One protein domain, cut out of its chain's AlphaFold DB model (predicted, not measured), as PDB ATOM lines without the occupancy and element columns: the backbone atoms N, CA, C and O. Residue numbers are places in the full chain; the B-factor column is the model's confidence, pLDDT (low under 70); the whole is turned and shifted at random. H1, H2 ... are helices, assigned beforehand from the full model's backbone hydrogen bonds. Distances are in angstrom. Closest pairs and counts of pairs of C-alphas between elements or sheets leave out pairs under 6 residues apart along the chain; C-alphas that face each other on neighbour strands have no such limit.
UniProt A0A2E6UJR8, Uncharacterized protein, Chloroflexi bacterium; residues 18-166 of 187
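Overview. This is residues 18 to 166 of the 187 residues of an uncharacterized protein of Chloroflexi bacterium (UniProt A0A2E6UJR8). Four helices lie side by side in a row, H2, H1, H4, H5; H3 crosses H1 and H4 on one side of the row, H6 on the other. The printed part, 149 residues with six named helices, H1 to H6, and no named strand, is all helix and compact: radius of gyration of the C-alphas 15.2 A, spans 39 by 39 by 34 A.

Arrangement. Start at H1, residues 18 to 32; it touches H4, residues 95 to 112, at Glu 19 and Glu 97, whose C-alphas are closest at 5.8 A, with a shallow tilt of 27 degrees. H1 forms a hairpin with H2, residues 39 to 53 (closest C-alphas Phe 21 and Arg 50, 6.8 A). H3, residues 59 to 77, touches H1 with residues 62 to 69 alone, closest C-alphas Tyr 25 and Ser 66, 6.7 A. H4 forms a hairpin with H5, residues 117 to 135 (Gly 110 and Phe 120, closest C-alphas, 6.2 A). H6, residues 139 to 162, touches H1 with residues 149 to 160 alone, closest C-alphas Ser 27 and Phe 153, 5.6 A. In these six helices every O i to N i+4 pair is within hydrogen-bond range.

Along the chain. Find C-alpha 18 at (244.227, 182.930, 326.277), where H1 begins; H6 runs 33.9 A to C-alpha 162 at (248.901, 162.958, 311.874).

Size, cuts and confidence. The printed part has no cut; residues 78 to 94 make the long link. Fifty-four residues have pLDDT under 70, among them 31 to 55.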
ATOM      1  N   ASN A  18     245.271 182.548 327.226       85.94
ATOM      2  CA  ASN A  18     244.227 182.930 326.277       85.94
ATOM      3  C   ASN A  18     244.782 183.023 324.859       85.94
ATOM      4  O   ASN A  18     244.184 182.484 323.933       85.94
ATOM      5  N   GLU A  19     245.939 183.657 324.679       87.50
ATOM      6  CA  GLU A  19     246.578 183.806 323.369       87.50
ATOM      7  C   GLU A  19     246.960 182.450 322.775       87.50
ATOM      8  O   GLU A  19     246.684 182.191 321.604       87.50
ATOM      9  N   LYS A  20     247.499 181.541 323.592       84.62
ATOM     10  CA  LYS A  20     247.779 180.154 323.187       84.62
ATOM     11  C   LYS A  20     246.502 179.415 322.801       84.62
ATOM     12  O   LYS A  20     246.452 178.749 321.764       84.62
ATOM     13  N   PHE A  21     245.441 179.556 323.599       84.94
ATOM     14  CA  PHE A  21     244.141 178.969 323.281       84.94
ATOM     15  C   PHE A  21     243.580 179.510 321.960       84.94
ATOM     16  O   PHE A  21     243.147 178.721 321.119       84.94
ATOM     17  N   ILE A  22     243.630 180.825 321.743       87.50
ATOM     18  CA  ILE A  22     243.186 181.483 320.510       87.50
ATOM     19  C   ILE A  22     244.008 180.993 319.319       87.50
ATOM     20  O   ILE A  22     243.428 180.594 318.310       87.50
ATOM     21  N   ALA A  23     245.337 180.960 319.429       86.81
ATOM     22  CA  ALA A  23     246.214 180.496 318.359       86.81
ATOM     23  C   ALA A  23     245.862 179.063 317.934       86.81
ATOM     24  O   ALA A  23     245.663 178.780 316.747       86.81
ATOM     25  N   HIS A  24     245.679 178.160 318.898       80.81
ATOM     26  CA  HIS A  24     245.220 176.801 318.620       80.81
ATOM     27  C   HIS A  24     243.818 176.756 318.015       80.81
ATOM     28  O   HIS A  24     243.584 176.018 317.054       80.81
ATOM     29  N   TYR A  25     242.886 177.533 318.566       83.94
ATOM     30  CA  TYR A  25     241.512 177.598 318.099       83.94
ATOM     31  C   TYR A  25     241.437 178.003 316.625       83.94
ATOM     32  O   TYR A  25     240.864 177.275 315.812       83.94
ATOM     33  N   VAL A  26     242.084 179.115 316.272       85.31
ATOM     34  CA  VAL A  26     242.132 179.649 314.907       85.31
ATOM     35  C   VAL A  26     242.786 178.637 313.968       85.31
ATOM     36  O   VAL A  26     242.211 178.304 312.930       85.31
ATOM     37  N   SER A  27     243.925 178.059 314.363       80.06
ATOM     38  CA  SER A  27     244.616 177.024 313.581       80.06
ATOM     39  C   SER A  27     243.691 175.854 313.242       80.06
ATOM     40  O   SER A  27     243.555 175.469 312.081       80.06
ATOM     41  N   VAL A  28     242.996 175.307 314.242       76.06
ATOM     42  CA  VAL A  28     242.080 174.178 314.041       76.06
ATOM     43  C   VAL A  28     240.855 174.588 313.225       76.06
ATOM     44  O   VAL A  28     240.440 173.816 312.361       76.06
ATOM     45  N   ASN A  29     240.273 175.766 313.470       78.56
ATOM     46  CA  ASN A  29     239.089 176.229 312.749       78.56
ATOM     47  C   ASN A  29     239.375 176.328 311.244       78.56
ATOM     48  O   ASN A  29     238.677 175.706 310.439       78.56
ATOM     49  N   PHE A  30     240.464 176.999 310.863       75.44
ATOM     50  CA  PHE A  30     240.842 177.128 309.456       75.44
ATOM     51  C   PHE A  30     241.234 175.789 308.824       75.44
ATOM     52  O   PHE A  30     240.783 175.487 307.713       75.44
ATOM     53  N   VAL A  31     242.024 174.954 309.516       67.12
ATOM     54  CA  VAL A  31     242.399 173.625 308.994       67.12
ATOM     55  C   VAL A  31     241.159 172.741 308.826       67.12
ATOM     56  O   VAL A  31     241.047 172.020 307.836       67.12
ATOM     57  N   ARG A  32     240.184 172.801 309.742       68.19
ATOM     58  CA  ARG A  32     238.902 172.084 309.613       68.19
ATOM     59  C   ARG A  32     238.125 172.551 308.389       68.19
ATOM     60  O   ARG A  32     237.624 171.712 307.654       68.19
ATOM     61  N   CYS A  33     238.035 173.857 308.151       67.31
ATOM     62  CA  CYS A  33     237.296 174.412 307.011       67.31
ATOM     63  C   CYS A  33     237.844 173.969 305.644       67.31
ATOM     64  O   CYS A  33     237.207 174.201 304.621       67.31
ATOM     65  N   THR A  34     239.010 173.326 305.615       63.16
ATOM     66  CA  THR A  34     239.730 172.942 304.396       63.16
ATOM     67  C   THR A  34     240.203 171.492 304.381       63.16
ATOM     68  O   THR A  34     240.851 171.056 303.431       63.16
ATOM     69  N   SER A  35     239.852 170.713 305.404       63.50
ATOM     70  CA  SER A  35     240.150 169.284 305.488       63.50
ATOM     71  C   SER A  35     238.885 168.486 305.796       63.50
ATOM     72  O   SER A  35     237.965 168.974 306.440       63.50
ATOM     73  N   ASN A  36     238.846 167.211 305.402       63.09
ATOM     74  CA  ASN A  36     237.715 166.310 305.680       63.09
ATOM     75  C   ASN A  36     237.656 165.839 307.154       63.09
ATOM     76  O   ASN A  36     237.156 164.753 307.455       63.09
ATOM     77  N   ILE A  37     238.213 166.612 308.090       64.50
ATOM     78  CA  ILE A  37     238.210 166.284 309.517       64.50
ATOM     79  C   ILE A  37     236.825 166.607 310.085       64.50
ATOM     80  O   ILE A  37     236.357 167.741 310.018       64.50
ATOM     81  N   SER A  38     236.162 165.614 310.684       66.00
ATOM     82  CA  SER A  38     234.818 165.815 311.233       66.00
ATOM     83  C   SER A  38     234.813 166.805 312.414       66.00
ATOM     84  O   SER A  38     235.755 166.808 313.215       66.00
ATOM     85  N   PRO A  39     233.730 167.588 312.607       60.28
ATOM     86  CA  PRO A  39     233.613 168.538 313.718       60.28
ATOM     87  C   PRO A  39     233.831 167.899 315.094       60.28
ATOM     88  O   PRO A  39     234.504 168.469 315.944       60.28
ATOM     89  N   LYS A  40     233.339 166.668 315.294       63.06
ATOM     90  CA  LYS A  40     233.530 165.900 316.535       63.06
ATOM     91  C   LYS A  40     235.001 165.543 316.776       63.06
ATOM     92  O   LYS A  40     235.456 165.578 317.917       63.06
ATOM     93  N   LYS A  41     235.747 165.200 315.717       64.88
ATOM     94  CA  LYS A  41     237.181 164.889 315.805       64.88
ATOM     95  C   LYS A  41     237.982 166.160 316.088       64.88
ATOM     96  O   LYS A  41     238.786 166.148 317.008       64.88
ATOM     97  N   ALA A  42     237.681 167.264 315.400       61.69
ATOM     98  CA  ALA A  42     238.293 168.572 315.644       61.69
ATOM     99  C   ALA A  42     238.024 169.108 317.065       61.69
ATOM    100  O   ALA A  42     238.951 169.548 317.736       61.69
ATOM    101  N   ALA A  43     236.790 169.000 317.568       61.28
ATOM    102  CA  ALA A  43     236.433 169.418 318.927       61.28
ATOM    103  C   ALA A  43     237.142 168.573 319.998       61.28
ATOM    104  O   ALA A  43     237.695 169.110 320.954       61.28
ATOM    105  N   LYS A  44     237.208 167.246 319.813       64.94
ATOM    106  CA  LYS A  44     237.986 166.364 320.697       64.94
ATOM    107  C   LYS A  44     239.481 166.718 320.671       64.94
ATOM    108  O   LYS A  44     240.133 166.657 321.711       64.94
ATOM    109  N   THR A  45     240.001 167.115 319.510       63.50
ATOM    110  CA  THR A  45     241.384 167.576 319.329       63.50
ATOM    111  C   THR A  45     241.654 168.903 320.038       63.50
ATOM    112  O   THR A  45     242.648 168.997 320.752       63.50
ATOM    113  N   LEU A  46     240.755 169.887 319.931       63.50
ATOM    114  CA  LEU A  46     240.843 171.145 320.684       63.50
ATOM    115  C   LEU A  46     240.841 170.894 322.192       63.50
ATOM    116  O   LEU A  46     241.672 171.447 322.902       63.50
ATOM    117  N   CYS A  47     239.983 169.996 322.680       63.03
ATOM    118  CA  CYS A  47     239.964 169.625 324.095       63.03
ATOM    119  C   CYS A  47     241.272 168.954 324.555       63.03
ATOM    120  O   CYS A  47     241.712 169.195 325.680       63.03
ATOM    121  N   ALA A  48     241.901 168.132 323.706       63.53
ATOM    122  CA  ALA A  48     243.173 167.477 324.016       63.53
ATOM    123  C   ALA A  48     244.355 168.466 324.031       63.53
ATOM    124  O   ALA A  48     245.162 168.433 324.958       63.53
ATOM    125  N   LEU A  49     244.419 169.379 323.053       61.44
ATOM    126  CA  LEU A  49     245.427 170.444 322.990       61.44
ATOM    127  C   LEU A  49     245.262 171.434 324.152       61.44
ATOM    128  O   LEU A  49     246.232 171.744 324.844       61.44
ATOM    129  N   ARG A  50     244.017 171.815 324.467       59.81
ATOM    130  CA  ARG A  50     243.677 172.618 325.651       59.81
ATOM    131  C   ARG A  50     244.159 171.956 326.943       59.81
ATOM    132  O   ARG A  50     244.768 172.614 327.775       59.81
ATOM    133  N   GLY A  51     243.950 170.647 327.107       58.16
ATOM    134  CA  GLY A  51     244.414 169.913 328.292       58.16
ATOM    135  C   GLY A  51     245.943 169.809 328.417       58.16
ATOM    136  O   GLY A  51     246.473 169.713 329.530       58.16
ATOM    137  N   ALA A  52     246.658 169.841 327.289       58.97
ATOM    138  CA  ALA A  52     248.115 169.761 327.249       58.97
ATOM    139  C   ALA A  52     248.809 171.109 327.511       58.97
ATOM    140  O   ALA A  52     249.909 171.104 328.064       58.97
ATOM    141  N   ARG A  53     248.188 172.239 327.131       62.72
ATOM    142  CA  ARG A  53     248.852 173.557 327.115       62.72
ATOM    143  C   ARG A  53     248.086 174.718 327.764       62.72
ATOM    144  O   ARG A  53     248.738 175.661 328.177       62.72
ATOM    145  N   ALA A  54     246.762 174.643 327.925       63.19
ATOM    146  CA  ALA A  54     245.915 175.737 328.428       63.19
ATOM    147  C   ALA A  54     245.004 175.262 329.578       63.19
ATOM    148  O   ALA A  54     243.777 175.359 329.521       63.19
ATOM    149  N   ARG A  55     245.608 174.695 330.632       62.25
ATOM    150  CA  ARG A  55     244.876 174.122 331.783       62.25
ATOM    151  C   ARG A  55     244.125 175.163 332.620       62.25
ATOM    152  O   ARG A  55     243.307 174.773 333.447       62.25
ATOM    153  N   HIS A  56     244.417 176.443 332.411       71.00
ATOM    154  CA  HIS A  56     243.877 177.551 333.190       71.00
ATOM    155  C   HIS A  56     242.616 178.180 332.583       71.00
ATOM    156  O   HIS A  56     241.924 178.899 333.293       71.00
ATOM    157  N   VAL A  57     242.276 177.871 331.325       74.31
ATOM    158  CA  VAL A  57     241.053 178.370 330.677       74.31
ATOM    159  C   VAL A  57     239.906 177.387 330.928       74.31
ATOM    160  O   VAL A  57     239.966 176.219 330.521       74.31
ATOM    161  N   THR A  58     238.845 177.845 331.593       80.25
ATOM    162  CA  THR A  58     237.647 177.029 331.854       80.25
ATOM    163  C   THR A  58     236.874 176.723 330.563       80.25
ATOM    164  O   THR A  58     237.107 177.314 329.512       80.25
ATOM    165  N   ASN A  59     235.929 175.773 330.607       75.94
ATOM    166  CA  ASN A  59     235.082 175.471 329.442       75.94
ATOM    167  C   ASN A  59     234.279 176.694 328.976       75.94
ATOM    168  O   ASN A  59     234.167 176.917 327.772       75.94
ATOM    169  N   ASP A  60     233.744 177.463 329.922       80.06
ATOM    170  CA  ASP A  60     232.896 178.617 329.633       80.06
ATOM    171  C   ASP A  60     233.727 179.772 329.067       80.06
ATOM    172  O   ASP A  60     233.328 180.392 328.082       80.06
ATOM    173  N   GLU A  61     234.918 180.020 329.620       80.31
ATOM    174  CA  GLU A  61     235.866 180.997 329.067       80.31
ATOM    175  C   GLU A  61     236.339 180.584 327.677       80.31
ATOM    176  O   GLU A  61     236.322 181.402 326.765       80.31
ATOM    177  N   ALA A  62     236.684 179.309 327.482       79.75
ATOM    178  CA  ALA A  62     237.083 178.788 326.180       79.75
ATOM    179  C   ALA A  62     235.990 179.011 325.124       79.75
ATOM    180  O   ALA A  62     236.304 179.426 324.013       79.75
ATOM    181  N   LEU A  63     234.719 178.778 325.477       79.56
ATOM    182  CA  LEU A  63     233.579 179.010 324.587       79.56
ATOM    183  C   LEU A  63     233.407 180.499 324.253       79.56
ATOM    184  O   LEU A  63     233.200 180.855 323.092       79.56
ATOM    185  N   LYS A  64     233.521 181.376 325.256       82.81
ATOM    186  CA  LYS A  64     233.441 182.831 325.063       82.81
ATOM    187  C   LYS A  64     234.583 183.332 324.178       82.81
ATOM    188  O   LYS A  64     234.315 183.988 323.177       82.81
ATOM    189  N   ILE A  65     235.828 182.954 324.484       85.12
ATOM    190  CA  ILE A  65     237.023 183.304 323.702       85.12
ATOM    191  C   ILE A  65     236.897 182.796 322.261       85.12
ATOM    192  O   ILE A  65     237.159 183.551 321.325       85.12
ATOM    193  N   SER A  66     236.463 181.546 322.056       83.38
ATOM    194  CA  SER A  66     236.309 180.989 320.707       83.38
ATOM    195  C   SER A  66     235.259 181.728 319.885       83.38
ATOM    196  O   SER A  66     235.491 182.010 318.712       83.38
ATOM    197  N   ASN A  67     234.128 182.084 320.500       83.38
ATOM    198  CA  ASN A  67     233.070 182.823 319.816       83.38
ATOM    199  C   ASN A  67     233.531 184.240 319.452       83.38
ATOM    200  O   ASN A  67     233.270 184.701 318.342       83.38
ATOM    201  N   SER A  68     234.264 184.909 320.345       85.81
ATOM    202  CA  SER A  68     234.832 186.230 320.069       85.81
ATOM    203  C   SER A  68     235.902 186.186 318.975       85.81
ATOM    204  O   SER A  68     235.931 187.059 318.109       85.81
ATOM    205  N   ALA A  69     236.744 185.147 318.953       86.00
ATOM    206  CA  ALA A  69     237.705 184.923 317.873       86.00
ATOM    207  C   ALA A  69     237.004 184.676 316.530       86.00
ATOM    208  O   ALA A  69     237.366 185.298 315.534       86.00
ATOM    209  N   ASP A  70     235.962 183.843 316.494       83.12
ATOM    210  CA  ASP A  70     235.160 183.620 315.284       83.12
ATOM    211  C   ASP A  70     234.476 184.891 314.788       83.12
ATOM    212  O   ASP A  70     234.428 185.142 313.579       83.12
ATOM    213  N   GLN A  71     233.963 185.711 315.702       81.19
ATOM    214  CA  GLN A  71     233.360 186.988 315.351       81.19
ATOM    215  C   GLN A  71     234.395 187.940 314.749       81.19
ATOM    216  O   GLN A  71     234.132 188.548 313.706       81.19
ATOM    217  N   HIS A  72     235.571 188.055 315.371       84.75
ATOM    218  CA  HIS A  72     236.659 188.885 314.855       84.75
ATOM    219  C   HIS A  72     237.069 188.430 313.453       84.75
ATOM    220  O   HIS A  72     237.095 189.231 312.520       84.75
ATOM    221  N   LEU A  73     237.262 187.120 313.265       80.50
ATOM    222  CA  LEU A  73     237.555 186.519 311.961       80.50
ATOM    223  C   LEU A  73     236.470 186.803 310.925       80.50
ATOM    224  O   LEU A  73     236.779 187.122 309.782       80.50
ATOM    225  N   THR A  74     235.200 186.699 311.311       75.44
ATOM    226  CA  THR A  74     234.075 186.992 310.415       75.44
ATOM    227  C   THR A  74     234.091 188.458 309.998       75.44
ATOM    228  O   THR A  74     233.925 188.753 308.820       75.44
ATOM    229  N   THR A  75     234.371 189.365 310.934       74.12
ATOM    230  CA  THR A  75     234.414 190.815 310.689       74.12
ATOM    231  C   THR A  75     235.532 191.202 309.721       74.12
ATOM    232  O   THR A  75     235.328 192.044 308.853       74.12
ATOM    233  N   ILE A  76     236.710 190.582 309.835       72.81
ATOM    234  CA  ILE A  76     237.851 190.908 308.964       72.81
ATOM    235  C   ILE A  76     237.840 190.139 307.628       72.81
ATOM    236  O   ILE A  76     238.525 190.546 306.689       72.81
ATOM    237  N   LEU A  77     237.114 189.013 307.528       66.88
ATOM    238  CA  LEU A  77     237.107 188.147 306.334       66.88
ATOM    239  C   LEU A  77     235.821 188.198 305.512       66.88
ATOM    240  O   LEU A  77     235.851 187.799 304.345       66.88
ATOM    241  N   GLN A  78     234.703 188.643 306.081       62.06
ATOM    242  CA  GLN A  78     233.437 188.793 305.369       62.06
ATOM    243  C   GLN A  78     233.040 190.271 305.277       62.06
ATOM    244  O   GLN A  78     233.324 191.042 306.190       62.06
ATOM    245  N   PRO A  79     232.380 190.693 304.184       52.22
ATOM    246  CA  PRO A  79     231.803 192.029 304.103       52.22
ATOM    247  C   PRO A  79     230.766 192.238 305.220       52.22
ATOM    248  O   PRO A  79     230.052 191.306 305.592       52.22
ATOM    249  N   GLU A  80     230.661 193.476 305.717       51.84
ATOM    250  CA  GLU A  80     229.878 193.913 306.896       51.84
ATOM    251  C   GLU A  80     228.409 193.439 306.936       51.84
ATOM    252  O   GLU A  80     227.762 193.459 307.981       51.84
ATOM    253  N   THR A  81     227.861 192.977 305.812       46.88
ATOM    254  CA  THR A  81     226.474 192.525 305.661       46.88
ATOM    255  C   THR A  81     226.204 191.095 306.145       46.88
ATOM    256  O   THR A  81     225.046 190.677 306.148       46.88
ATOM    257  N   ALA A  82     227.228 190.341 306.564       48.19
ATOM    258  CA  ALA A  82     227.121 188.915 306.899       48.19
ATOM    259  C   ALA A  82     227.203 188.576 308.404       48.19
ATOM    260  O   ALA A  82     227.433 187.421 308.754       48.19
ATOM    261  N   LEU A  83     227.014 189.537 309.316       52.41
ATOM    262  CA  LEU A  83     227.103 189.261 310.757       52.41
ATOM    263  C   LEU A  83     225.853 188.505 311.276       52.41
ATOM    264  O   LEU A  83     224.743 189.048 311.220       52.41
ATOM    265  N   PRO A  84     225.987 187.273 311.814       49.97
ATOM    266  CA  PRO A  84     224.866 186.540 312.400       49.97
ATOM    267  C   PRO A  84     224.331 187.231 313.665       49.97
ATOM    268  O   PRO A  84     225.091 187.715 314.502       49.97
ATOM    269  N   ARG A  85     223.003 187.242 313.840       50.66
ATOM    270  CA  ARG A  85     222.302 187.791 315.018       50.66
ATOM    271  C   ARG A  85     222.325 186.831 316.219       50.66
ATOM    272  O   ARG A  85     221.273 186.350 316.627       50.66
ATOM    273  N   TYR A  86     223.487 186.567 316.805       53.97
ATOM    274  CA  TYR A  86     223.556 185.887 318.106       53.97
ATOM    275  C   TYR A  86     224.463 186.703 319.030       53.97
ATOM    276  O   TYR A  86     225.669 186.491 319.092       53.97
ATOM    277  N   TRP A  87     223.862 187.712 319.665       57.59
ATOM    278  CA  TRP A  87     224.522 188.745 320.466       57.59
ATOM    279  C   TRP A  87     224.190 188.580 321.951       57.59
ATOM    280  O   TRP A  87     223.451 189.386 322.511       57.59
ATOM    281  N   GLU A  88     224.728 187.549 322.597       50.94
ATOM    282  CA  GLU A  88     224.676 187.445 324.060       50.94
ATOM    283  C   GLU A  88     226.088 187.200 324.617       50.94
ATOM    284  O   GLU A  88     226.772 186.255 324.230       50.94
ATOM    285  N   GLU A  89     226.524 188.125 325.481       59.62
ATOM    286  CA  GLU A  89     227.696 188.072 326.377       59.62
ATOM    287  C   GLU A  89     229.026 187.551 325.796       59.62
ATOM    288  O   GLU A  89     229.705 186.709 326.393       59.62
ATOM    289  N   LEU A  90     229.453 188.093 324.655       65.44
ATOM    290  CA  LEU A  90     230.815 187.873 324.170       65.44
ATOM    291  C   LEU A  90     231.810 188.712 324.977       65.44
ATOM    292  O   LEU A  90     231.584 189.896 325.233       65.44
ATOM    293  N   ILE A  91     232.934 188.103 325.355       75.00
ATOM    294  CA  ILE A  91     234.073 188.870 325.863       75.00
ATOM    295  C   ILE A  91     234.661 189.678 324.706       75.00
ATOM    296  O   ILE A  91     234.772 189.173 323.586       75.00
ATOM    297  N   GLN A  92     235.044 190.926 324.947       80.50
ATOM    298  CA  GLN A  92     235.825 191.649 323.950       80.50
ATOM    299  C   GLN A  92     237.254 191.117 323.978       80.50
ATOM    300  O   GLN A  92     237.891 191.140 325.031       80.50
ATOM    301  N   LEU A  93     237.741 190.631 322.832       85.50
ATOM    302  CA  LEU A  93     239.160 190.327 322.681       85.50
ATOM    303  C   LEU A  93     239.950 191.619 322.857       85.50
ATOM    304  O   LEU A  93     239.619 192.639 322.244       85.50
ATOM    305  N   THR A  94     241.009 191.557 323.654       88.25
ATOM    306  CA  THR A  94     241.998 192.634 323.724       88.25
ATOM    307  C   THR A  94     242.640 192.851 322.353       88.25
ATOM    308  O   THR A  94     242.670 191.946 321.521       88.25
ATOM    309  N   GLU A  95     243.204 194.032 322.103       83.31
ATOM    310  CA  GLU A  95     243.909 194.315 320.840       83.31
ATOM    311  C   GLU A  95     245.032 193.295 320.560       83.31
ATOM    312  O   GLU A  95     245.244 192.887 319.417       83.31
ATOM    313  N   ARG A  96     245.678 192.790 321.621       85.19
ATOM    314  CA  ARG A  96     246.711 191.756 321.524       85.19
ATOM    315  C   ARG A  96     246.140 190.393 321.135       85.19
ATOM    316  O   ARG A  96     246.676 189.735 320.249       85.19
ATOM    317  N   GLU A  97     245.014 189.990 321.716       87.94
ATOM    318  CA  GLU A  97     244.308 188.763 321.325       87.94
ATOM    319  C   GLU A  97     243.735 188.856 319.900       87.94
ATOM    320  O   GLU A  97     243.796 187.884 319.148       87.94
ATOM    321  N   GLN A  98     243.236 190.026 319.487       87.19
ATOM    322  CA  GLN A  98     242.805 190.280 318.106       87.19
ATOM    323  C   GLN A  98     243.966 190.127 317.121       87.19
ATOM    324  O   GLN A  98     243.803 189.500 316.074       87.19
ATOM    325  N   PHE A  99     245.155 190.630 317.465       87.12
ATOM    326  CA  PHE A  99     246.354 190.397 316.663       87.12
ATOM    327  C   PHE A  99     246.685 188.913 316.541       87.12
ATOM    328  O   PHE A  99     246.943 188.448 315.433       87.12
ATOM    329  N   VAL A 100     246.633 188.160 317.645       88.88
ATOM    330  CA  VAL A 100     246.844 186.706 317.625       88.88
ATOM    331  C   VAL A 100     245.865 186.024 316.666       88.88
ATOM    332  O   VAL A 100     246.272 185.185 315.861       88.88
ATOM    333  N   VAL A 101     244.590 186.423 316.694       88.56
ATOM    334  CA  VAL A 101     243.587 185.930 315.744       88.56
ATOM    335  C   VAL A 101     243.982 186.248 314.299       88.56
ATOM    336  O   VAL A 101     244.007 185.348 313.459       88.56
ATOM    337  N   GLU A 102     244.293 187.513 314.006       87.38
ATOM    338  CA  GLU A 102     244.619 187.991 312.657       87.38
ATOM    339  C   GLU A 102     245.867 187.300 312.094       87.38
ATOM    340  O   GLU A 102     245.838 186.772 310.981       87.38
ATOM    341  N   ILE A 103     246.957 187.261 312.862       87.12
ATOM    342  CA  ILE A 103     248.240 186.736 312.394       87.12
ATOM    343  C   ILE A 103     248.164 185.227 312.159       87.12
ATOM    344  O   ILE A 103     248.563 184.754 311.092       87.12
ATOM    345  N   VAL A 104     247.572 184.469 313.089       87.06
ATOM    346  CA  VAL A 104     247.408 183.019 312.933       87.06
ATOM    347  C   VAL A 104     246.470 182.719 311.771       87.06
ATOM    348  O   VAL A 104     246.742 181.798 311.006       87.06
ATOM    349  N   ALA A 105     245.417 183.513 311.559       84.25
ATOM    350  CA  ALA A 105     244.533 183.348 310.409       84.25
ATOM    351  C   ALA A 105     245.234 183.621 309.074       84.25
ATOM    352  O   ALA A 105     245.017 182.873 308.120       84.25
ATOM    353  N   VAL A 106     246.096 184.642 308.994       81.56
ATOM    354  CA  VAL A 106     246.905 184.918 307.796       81.56
ATOM    355  C   VAL A 106     247.803 183.724 307.481       81.56
ATOM    356  O   VAL A 106     247.748 183.204 306.364       81.56
ATOM    357  N   TYR A 107     248.573 183.243 308.462       81.25
ATOM    358  CA  TYR A 107     249.459 182.085 308.291       81.25
ATOM    359  C   TYR A 107     248.700 180.798 307.977       81.25
ATOM    360  O   TYR A 107     249.082 180.076 307.054       81.25
ATOM    361  N   ALA A 108     247.594 180.543 308.675       77.00
ATOM    362  CA  ALA A 108     246.725 179.413 308.402       77.00
ATOM    363  C   ALA A 108     246.186 179.478 306.974       77.00
ATOM    364  O   ALA A 108     246.318 178.502 306.244       77.00
ATOM    365  N   ALA A 109     245.655 180.620 306.531       73.12
ATOM    366  CA  ALA A 109     245.139 180.791 305.177       73.12
ATOM    367  C   ALA A 109     246.210 180.544 304.103       73.12
ATOM    368  O   ALA A 109     245.921 179.855 303.128       73.12
ATOM    369  N   GLY A 110     247.436 181.044 304.292       69.75
ATOM    370  CA  GLY A 110     248.557 180.768 303.385       69.75
ATOM    371  C   GLY A 110     248.991 179.298 303.379       69.75
ATOM    372  O   GLY A 110     249.317 178.754 302.330       69.75
ATOM    373  N   ALA A 111     248.948 178.620 304.528       65.19
ATOM    374  CA  ALA A 111     249.268 177.193 304.627       65.19
ATOM    375  C   ALA A 111     248.172 176.278 304.049       65.19
ATOM    376  O   ALA A 111     248.433 175.127 303.699       65.19
ATOM    377  N   ILE A 112     246.937 176.772 304.002       59.88
ATOM    378  CA  ILE A 112     245.734 176.008 303.674       59.88
ATOM    379  C   ILE A 112     245.249 176.252 302.236       59.88
ATOM    380  O   ILE A 112     244.579 175.389 301.665       59.88
ATOM    381  N   LYS A 113     245.561 177.409 301.640       59.16
ATOM    382  CA  LYS A 113     245.130 177.800 300.292       59.16
ATOM    383  C   LYS A 113     246.295 178.240 299.414       59.16
ATOM    384  O   LYS A 113     247.278 178.800 299.878       59.16
ATOM    385  N   GLU A 114     246.066 178.095 298.114       55.72
ATOM    386  CA  GLU A 114     246.808 178.628 296.962       55.72
ATOM    387  C   GLU A 114     246.826 180.175 296.906       55.72
ATOM    388  O   GLU A 114     246.717 180.768 295.833       55.72
ATOM    389  N   VAL A 115     246.896 180.866 298.053       59.81
ATOM    390  CA  VAL A 115     246.998 182.329 298.083       59.81
ATOM    391  C   VAL A 115     248.308 182.712 297.394       59.81
ATOM    392  O   VAL A 115     249.363 182.218 297.799       59.81
ATOM    393  N   PRO A 116     248.286 183.589 296.372       70.75
ATOM    394  CA  PRO A 116     249.511 184.035 295.731       70.75
ATOM    395  C   PRO A 116     250.484 184.602 296.769       70.75
ATOM    396  O   PRO A 116     250.108 185.459 297.571       70.75
ATOM    397  N   ASN A 117     251.747 184.161 296.730       75.38
ATOM    398  CA  ASN A 117     252.775 184.554 297.707       75.38
ATOM    399  C   ASN A 117     252.856 186.076 297.929       75.38
ATOM    400  O   ASN A 117     253.117 186.522 299.044       75.38
ATOM    401  N   GLY A 118     252.616 186.880 296.888       77.31
ATOM    402  CA  GLY A 118     252.595 188.339 296.993       77.31
ATOM    403  C   GLY A 118     251.466 188.878 297.880       77.31
ATOM    404  O   GLY A 118     251.712 189.737 298.722       77.31
ATOM    405  N   GLU A 119     250.249 188.352 297.743       77.06
ATOM    406  CA  GLU A 119     249.098 188.775 298.554       77.06
ATOM    407  C   GLU A 119     249.213 188.297 300.001       77.06
ATOM    408  O   GLU A 119     248.896 189.044 300.928       77.06
ATOM    409  N   PHE A 120     249.718 187.077 300.200       77.88
ATOM    410  CA  PHE A 120     250.009 186.538 301.526       77.88
ATOM    411  C   PHE A 120     251.035 187.401 302.274       77.88
ATOM    412  O   PHE A 120     250.773 187.847 303.393       77.88
ATOM    413  N   ASN A 121     252.176 187.693 301.639       78.25
ATOM    414  CA  ASN A 121     253.229 188.508 302.245       78.25
ATOM    415  C   ASN A 121     252.748 189.928 302.546       78.25
ATOM    416  O   ASN A 121     253.072 190.465 303.602       78.25
ATOM    417  N   LYS A 122     251.942 190.513 301.653       84.19
ATOM    418  CA  LYS A 122     251.346 191.831 301.872       84.19
ATOM    419  C   LYS A 122     250.459 191.845 303.120       84.19
ATOM    420  O   LYS A 122     250.705 192.650 304.010       84.19
ATOM    421  N   LYS A 123     249.495 190.922 303.229       79.31
ATOM    422  CA  LYS A 123     248.599 190.846 304.398       79.31
ATOM    423  C   LYS A 123     249.359 190.592 305.697       79.31
ATOM    424  O   LYS A 123     249.079 191.228 306.704       79.31
ATOM    425  N   LYS A 124     250.358 189.704 305.667       82.38
ATOM    426  CA  LYS A 124     251.232 189.447 306.819       82.38
ATOM    427  C   LYS A 124     251.929 190.726 307.289       82.38
ATOM    428  O   LYS A 124     251.924 191.010 308.484       82.38
ATOM    429  N   LEU A 125     252.542 191.471 306.368       85.12
ATOM    430  CA  LEU A 125     253.244 192.714 306.697       85.12
ATOM    431  C   LEU A 125     252.282 193.768 307.246       85.12
ATOM    432  O   LEU A 125     252.576 194.362 308.276       85.12
ATOM    433  N   GLU A 126     251.111 193.934 306.629       85.44
ATOM    434  CA  GLU A 126     250.073 194.857 307.105       85.44
ATOM    435  C   GLU A 126     249.634 194.536 308.546       85.44
ATOM    436  O   GLU A 126     249.571 195.438 309.384       85.44
ATOM    437  N   THR A 127     249.393 193.259 308.867       81.88
ATOM    438  CA  THR A 127     249.027 192.825 310.227       81.88
ATOM    439  C   THR A 127     250.153 193.076 311.237       81.88
ATOM    440  O   THR A 127     249.895 193.586 312.328       81.88
ATOM    441  N   ILE A 128     251.406 192.771 310.881       82.12
ATOM    442  CA  ILE A 128     252.576 192.990 311.752       82.12
ATOM    443  C   ILE A 128     252.808 194.486 312.003       82.12
ATOM    444  O   ILE A 128     253.012 194.895 313.145       82.12
ATOM    445  N   GLU A 129     252.756 195.313 310.959       84.38
ATOM    446  CA  GLU A 129     252.954 196.759 311.077       84.38
ATOM    447  C   GLU A 129     251.868 197.424 311.924       84.38
ATOM    448  O   GLU A 129     252.173 198.307 312.727       84.38
ATOM    449  N   LYS A 130     250.608 197.006 311.754       80.75
ATOM    450  CA  LYS A 130     249.488 197.475 312.578       80.75
ATOM    451  C   LYS A 130     249.745 197.158 314.052       80.75
ATOM    452  O   LYS A 130     249.642 198.051 314.883       80.75
ATOM    453  N   PHE A 131     250.154 195.932 314.367       77.50
ATOM    454  CA  PHE A 131     250.388 195.496 315.744       77.50
ATOM    455  C   PHE A 131     251.557 196.207 316.426       77.50
ATOM    456  O   PHE A 131     251.407 196.683 317.550       77.50
ATOM    457  N   ILE A 132     252.688 196.344 315.725       77.69
ATOM    458  CA  ILE A 132     253.852 197.104 316.206       77.69
ATOM    459  C   ILE A 132     253.435 198.528 316.590       77.69
ATOM    460  O   ILE A 132     253.776 198.998 317.672       77.69
ATOM    461  N   LYS A 133     252.654 199.193 315.727       77.75
ATOM    462  CA  LYS A 133     252.179 200.565 315.959       77.75
ATOM    463  C   LYS A 133     251.184 200.657 317.116       77.75
ATOM    464  O   LYS A 133     251.262 201.600 317.892       77.75
ATOM    465  N   THR A 134     250.251 199.712 317.217       74.38
ATOM    466  CA  THR A 134     249.206 199.722 318.252       74.38
ATOM    467  C   THR A 134     249.767 199.451 319.649       74.38
ATOM    468  O   THR A 134     249.325 200.075 320.607       74.38
ATOM    469  N   HIS A 135     250.757 198.565 319.774       67.44
ATOM    470  CA  HIS A 135     251.259 198.113 321.076       67.44
ATOM    471  C   HIS A 135     252.615 198.694 321.482       67.44
ATOM    472  O   HIS A 135     253.162 198.267 322.497       67.44
ATOM    473  N   ASP A 136     253.148 199.644 320.708       75.38
ATOM    474  CA  ASP A 136     254.476 200.240 320.922       75.38
ATOM    475  C   ASP A 136     255.566 199.170 321.138       75.38
ATOM    476  O   ASP A 136     256.434 199.273 322.005       75.38
ATOM    477  N   LEU A 137     255.466 198.081 320.370       72.56
ATOM    478  CA  LEU A 137     256.401 196.964 320.442       72.56
ATOM    479  C   LEU A 137     257.597 197.237 319.548       72.56
ATOM    480  O   LEU A 137     257.475 197.760 318.439       72.56
ATOM    481  N   THR A 138     258.767 196.788 319.977       80.56
ATOM    482  CA  THR A 138     259.902 196.692 319.065       80.56
ATOM    483  C   THR A 138     259.642 195.613 318.011       80.56
ATOM    484  O   THR A 138     258.900 194.649 318.218       80.56
ATOM    485  N   THR A 139     260.297 195.741 316.854       77.88
ATOM    486  CA  THR A 139     260.265 194.699 315.816       77.88
ATOM    487  C   THR A 139     260.723 193.344 316.362       77.88
ATOM    488  O   THR A 139     260.192 192.314 315.959       77.88
ATOM    489  N   GLU A 140     261.669 193.345 317.300       80.06
ATOM    490  CA  GLU A 140     262.193 192.133 317.929       80.06
ATOM    491  C   GLU A 140     261.149 191.443 318.817       80.06
ATOM    492  O   GLU A 140     260.899 190.252 318.653       80.06
ATOM    493  N   GLU A 141     260.468 192.187 319.690       75.50
ATOM    494  CA  GLU A 141     259.393 191.644 320.533       75.50
ATOM    495  C   GLU A 141     258.240 191.094 319.686       75.50
ATOM    496  O   GLU A 141     257.710 190.017 319.962       75.50
ATOM    497  N   CYS A 142     257.883 191.793 318.606       80.25
ATOM    498  CA  CYS A 142     256.876 191.315 317.665       80.25
ATOM    499  C   CYS A 142     257.311 190.007 316.981       80.25
ATOM    500  O   CYS A 142     256.521 189.070 316.890       80.25
ATOM    501  N   ASN A 143     258.573 189.900 316.553       82.19
ATOM    502  CA  ASN A 143     259.097 188.675 315.946       82.19
ATOM    503  C   ASN A 143     259.078 187.491 316.919       82.19
ATOM    504  O   ASN A 143     258.756 186.379 316.505       82.19
ATOM    505  N   GLN A 144     259.385 187.715 318.197       83.19
ATOM    506  CA  GLN A 144     259.320 186.672 319.222       83.19
ATOM    507  C   GLN A 144     257.889 186.154 319.406       83.19
ATOM    508  O   GLN A 144     257.669 184.946 319.332       83.19
ATOM    509  N   ILE A 145     256.912 187.062 319.523       82.38
ATOM    510  CA  ILE A 145     255.484 186.715 319.592       82.38
ATOM    511  C   ILE A 145     255.056 185.940 318.339       82.38
ATOM    512  O   ILE A 145     254.403 184.903 318.437       82.38
ATOM    513  N   VAL A 146     255.436 186.414 317.148       84.00
ATOM    514  CA  VAL A 146     255.103 185.746 315.882       84.00
ATOM    515  C   VAL A 146     255.703 184.344 315.828       84.00
ATOM    516  O   VAL A 146     255.014 183.424 315.401       84.00
ATOM    517  N   ASN A 147     256.948 184.157 316.264       85.50
ATOM    518  CA  ASN A 147     257.582 182.840 316.285       85.50
ATOM    519  C   ASN A 147     256.848 181.872 317.222       85.50
ATOM    520  O   ASN A 147     256.552 180.756 316.805       85.50
ATOM    521  N   GLU A 148     256.472 182.304 318.429       84.69
ATOM    522  CA  GLU A 148     255.699 181.460 319.353       84.69
ATOM    523  C   GLU A 148     254.320 181.107 318.762       84.69
ATOM    524  O   GLU A 148     253.897 179.953 318.789       84.69
ATOM    525  N   LEU A 149     253.642 182.066 318.122       85.38
ATOM    526  CA  LEU A 149     252.368 181.820 317.434       85.38
ATOM    527  C   LEU A 149     252.497 180.844 316.263       85.38
ATOM    528  O   LEU A 149     251.585 180.051 316.009       85.38
ATOM    529  N   LEU A 150     253.618 180.897 315.545       81.75
ATOM    530  CA  LEU A 150     253.923 179.952 314.480       81.75
ATOM    531  C   LEU A 150     254.179 178.556 315.023       81.75
ATOM    532  O   LEU A 150     253.683 177.599 314.430       81.75
ATOM    533  N   ASP A 151     254.887 178.428 316.141       82.56
ATOM    534  CA  ASP A 151     255.073 177.138 316.801       82.56
ATOM    535  C   ASP A 151     253.719 176.536 317.190       82.56
ATOM    536  O   ASP A 151     253.437 175.383 316.845       82.56
ATOM    537  N   GLU A 152     252.824 177.325 317.794       77.12
ATOM    538  CA  GLU A 152     251.477 176.855 318.149       77.12
ATOM    539  C   GLU A 152     250.645 176.466 316.916       77.12
ATOM    540  O   GLU A 152     249.934 175.448 316.922       77.12
ATOM    541  N   PHE A 153     250.768 177.228 315.824       80.00
ATOM    542  CA  PHE A 153     250.142 176.914 314.541       80.00
ATOM    543  C   PHE A 153     250.681 175.609 313.937       80.00
ATOM    544  O   PHE A 153     249.906 174.729 313.545       80.00
ATOM    545  N   PHE A 154     252.005 175.446 313.865       76.69
ATOM    546  CA  PHE A 154     252.637 174.273 313.267       76.69
ATOM    547  C   PHE A 154     252.389 173.014 314.089       76.69
ATOM    548  O   PHE A 154     252.119 171.967 313.496       76.69
ATOM    549  N   LEU A 155     252.406 173.101 315.421       74.38
ATOM    550  CA  LEU A 155     252.041 171.993 316.302       74.38
ATOM    551  C   LEU A 155     250.598 171.545 316.052       74.38
ATOM    552  O   LEU A 155     250.352 170.355 315.836       74.38
ATOM    553  N   ALA A 156     249.650 172.486 316.005       70.69
ATOM    554  CA  ALA A 156     248.257 172.177 315.697       70.69
ATOM    555  C   ALA A 156     248.111 171.553 314.296       70.69
ATOM    556  O   ALA A 156     247.428 170.539 314.135       70.69
ATOM    557  N   ASN A 157     248.793 172.099 313.286       72.44
ATOM    558  CA  ASN A 157     248.741 171.606 311.910       72.44
ATOM    559  C   ASN A 157     249.363 170.205 311.755       72.44
ATOM    560  O   ASN A 157     248.737 169.314 311.180       72.44
ATOM    561  N   GLN A 158     250.566 169.970 312.286       70.81
ATOM    562  CA  GLN A 158     251.220 168.655 312.258       70.81
ATOM    563  C   GLN A 158     250.380 167.602 312.979       70.81
ATOM    564  O   GLN A 158     250.186 166.500 312.463       70.81
ATOM    565  N   PHE A 159     249.818 167.953 314.135       64.62
ATOM    566  CA  PHE A 159     248.947 167.056 314.879       64.62
ATOM    567  C   PHE A 159     247.674 166.721 314.089       64.62
ATOM    568  O   PHE A 159     247.318 165.549 313.965       64.62
ATOM    569  N   LEU A 160     247.025 167.704 313.457       64.50
ATOM    570  CA  LEU A 160     245.873 167.463 312.578       64.50
ATOM    571  C   LEU A 160     246.232 166.612 311.355       64.50
ATOM    572  O   LEU A 160     245.450 165.738 310.976       64.50
ATOM    573  N   ASN A 161     247.415 166.811 310.772       65.69
ATOM    574  CA  ASN A 161     247.921 165.989 309.673       65.69
ATOM    575  C   ASN A 161     248.195 164.544 310.109       65.69
ATOM    576  O   ASN A 161     247.836 163.633 309.373       65.69
ATOM    577  N   SER A 162     248.716 164.313 311.319       63.44
ATOM    578  CA  SER A 162     248.901 162.958 311.874       63.44
ATOM    579  C   SER A 162     247.581 162.205 312.097       63.44
ATOM    580  O   SER A 162     247.546 160.977 312.137       63.44
ATOM    581  N   LEU A 163     246.476 162.945 312.227       58.03
ATOM    582  CA  LEU A 163     245.124 162.409 312.385       58.03
ATOM    583  C   LEU A 163     244.376 162.258 311.060       58.03
ATOM    584  O   LEU A 163     243.270 161.688 311.061       58.03
ATOM    585  N   ARG A 164     244.921 162.775 309.948       59.56
ATOM    586  CA  ARG A 164     244.438 162.410 308.616       59.56
ATOM    587  C   ARG A 164     244.676 160.918 308.497       59.56
ATOM    588  O   ARG A 164     245.768 160.433 308.767       59.56
ATOM    589  N   VAL A 165     243.612 160.188 308.189       52.53
ATOM    590  CA  VAL A 165     243.719 158.753 307.974       52.53
ATOM    591  C   VAL A 165     244.749 158.570 306.875       52.53
ATOM    592  O   VAL A 165     244.539 159.035 305.755       52.53
ATOM    593  N   ASP A 166     245.865 157.942 307.224       49.62
ATOM    594  CA  ASP A 166     246.805 157.406 306.264       49.62
ATOM    595  C   ASP A 166     245.960 156.501 305.364       49.62
ATOM    596  O   ASP A 166     245.492 155.438 305.787       49.62
TER     597      ASP A 166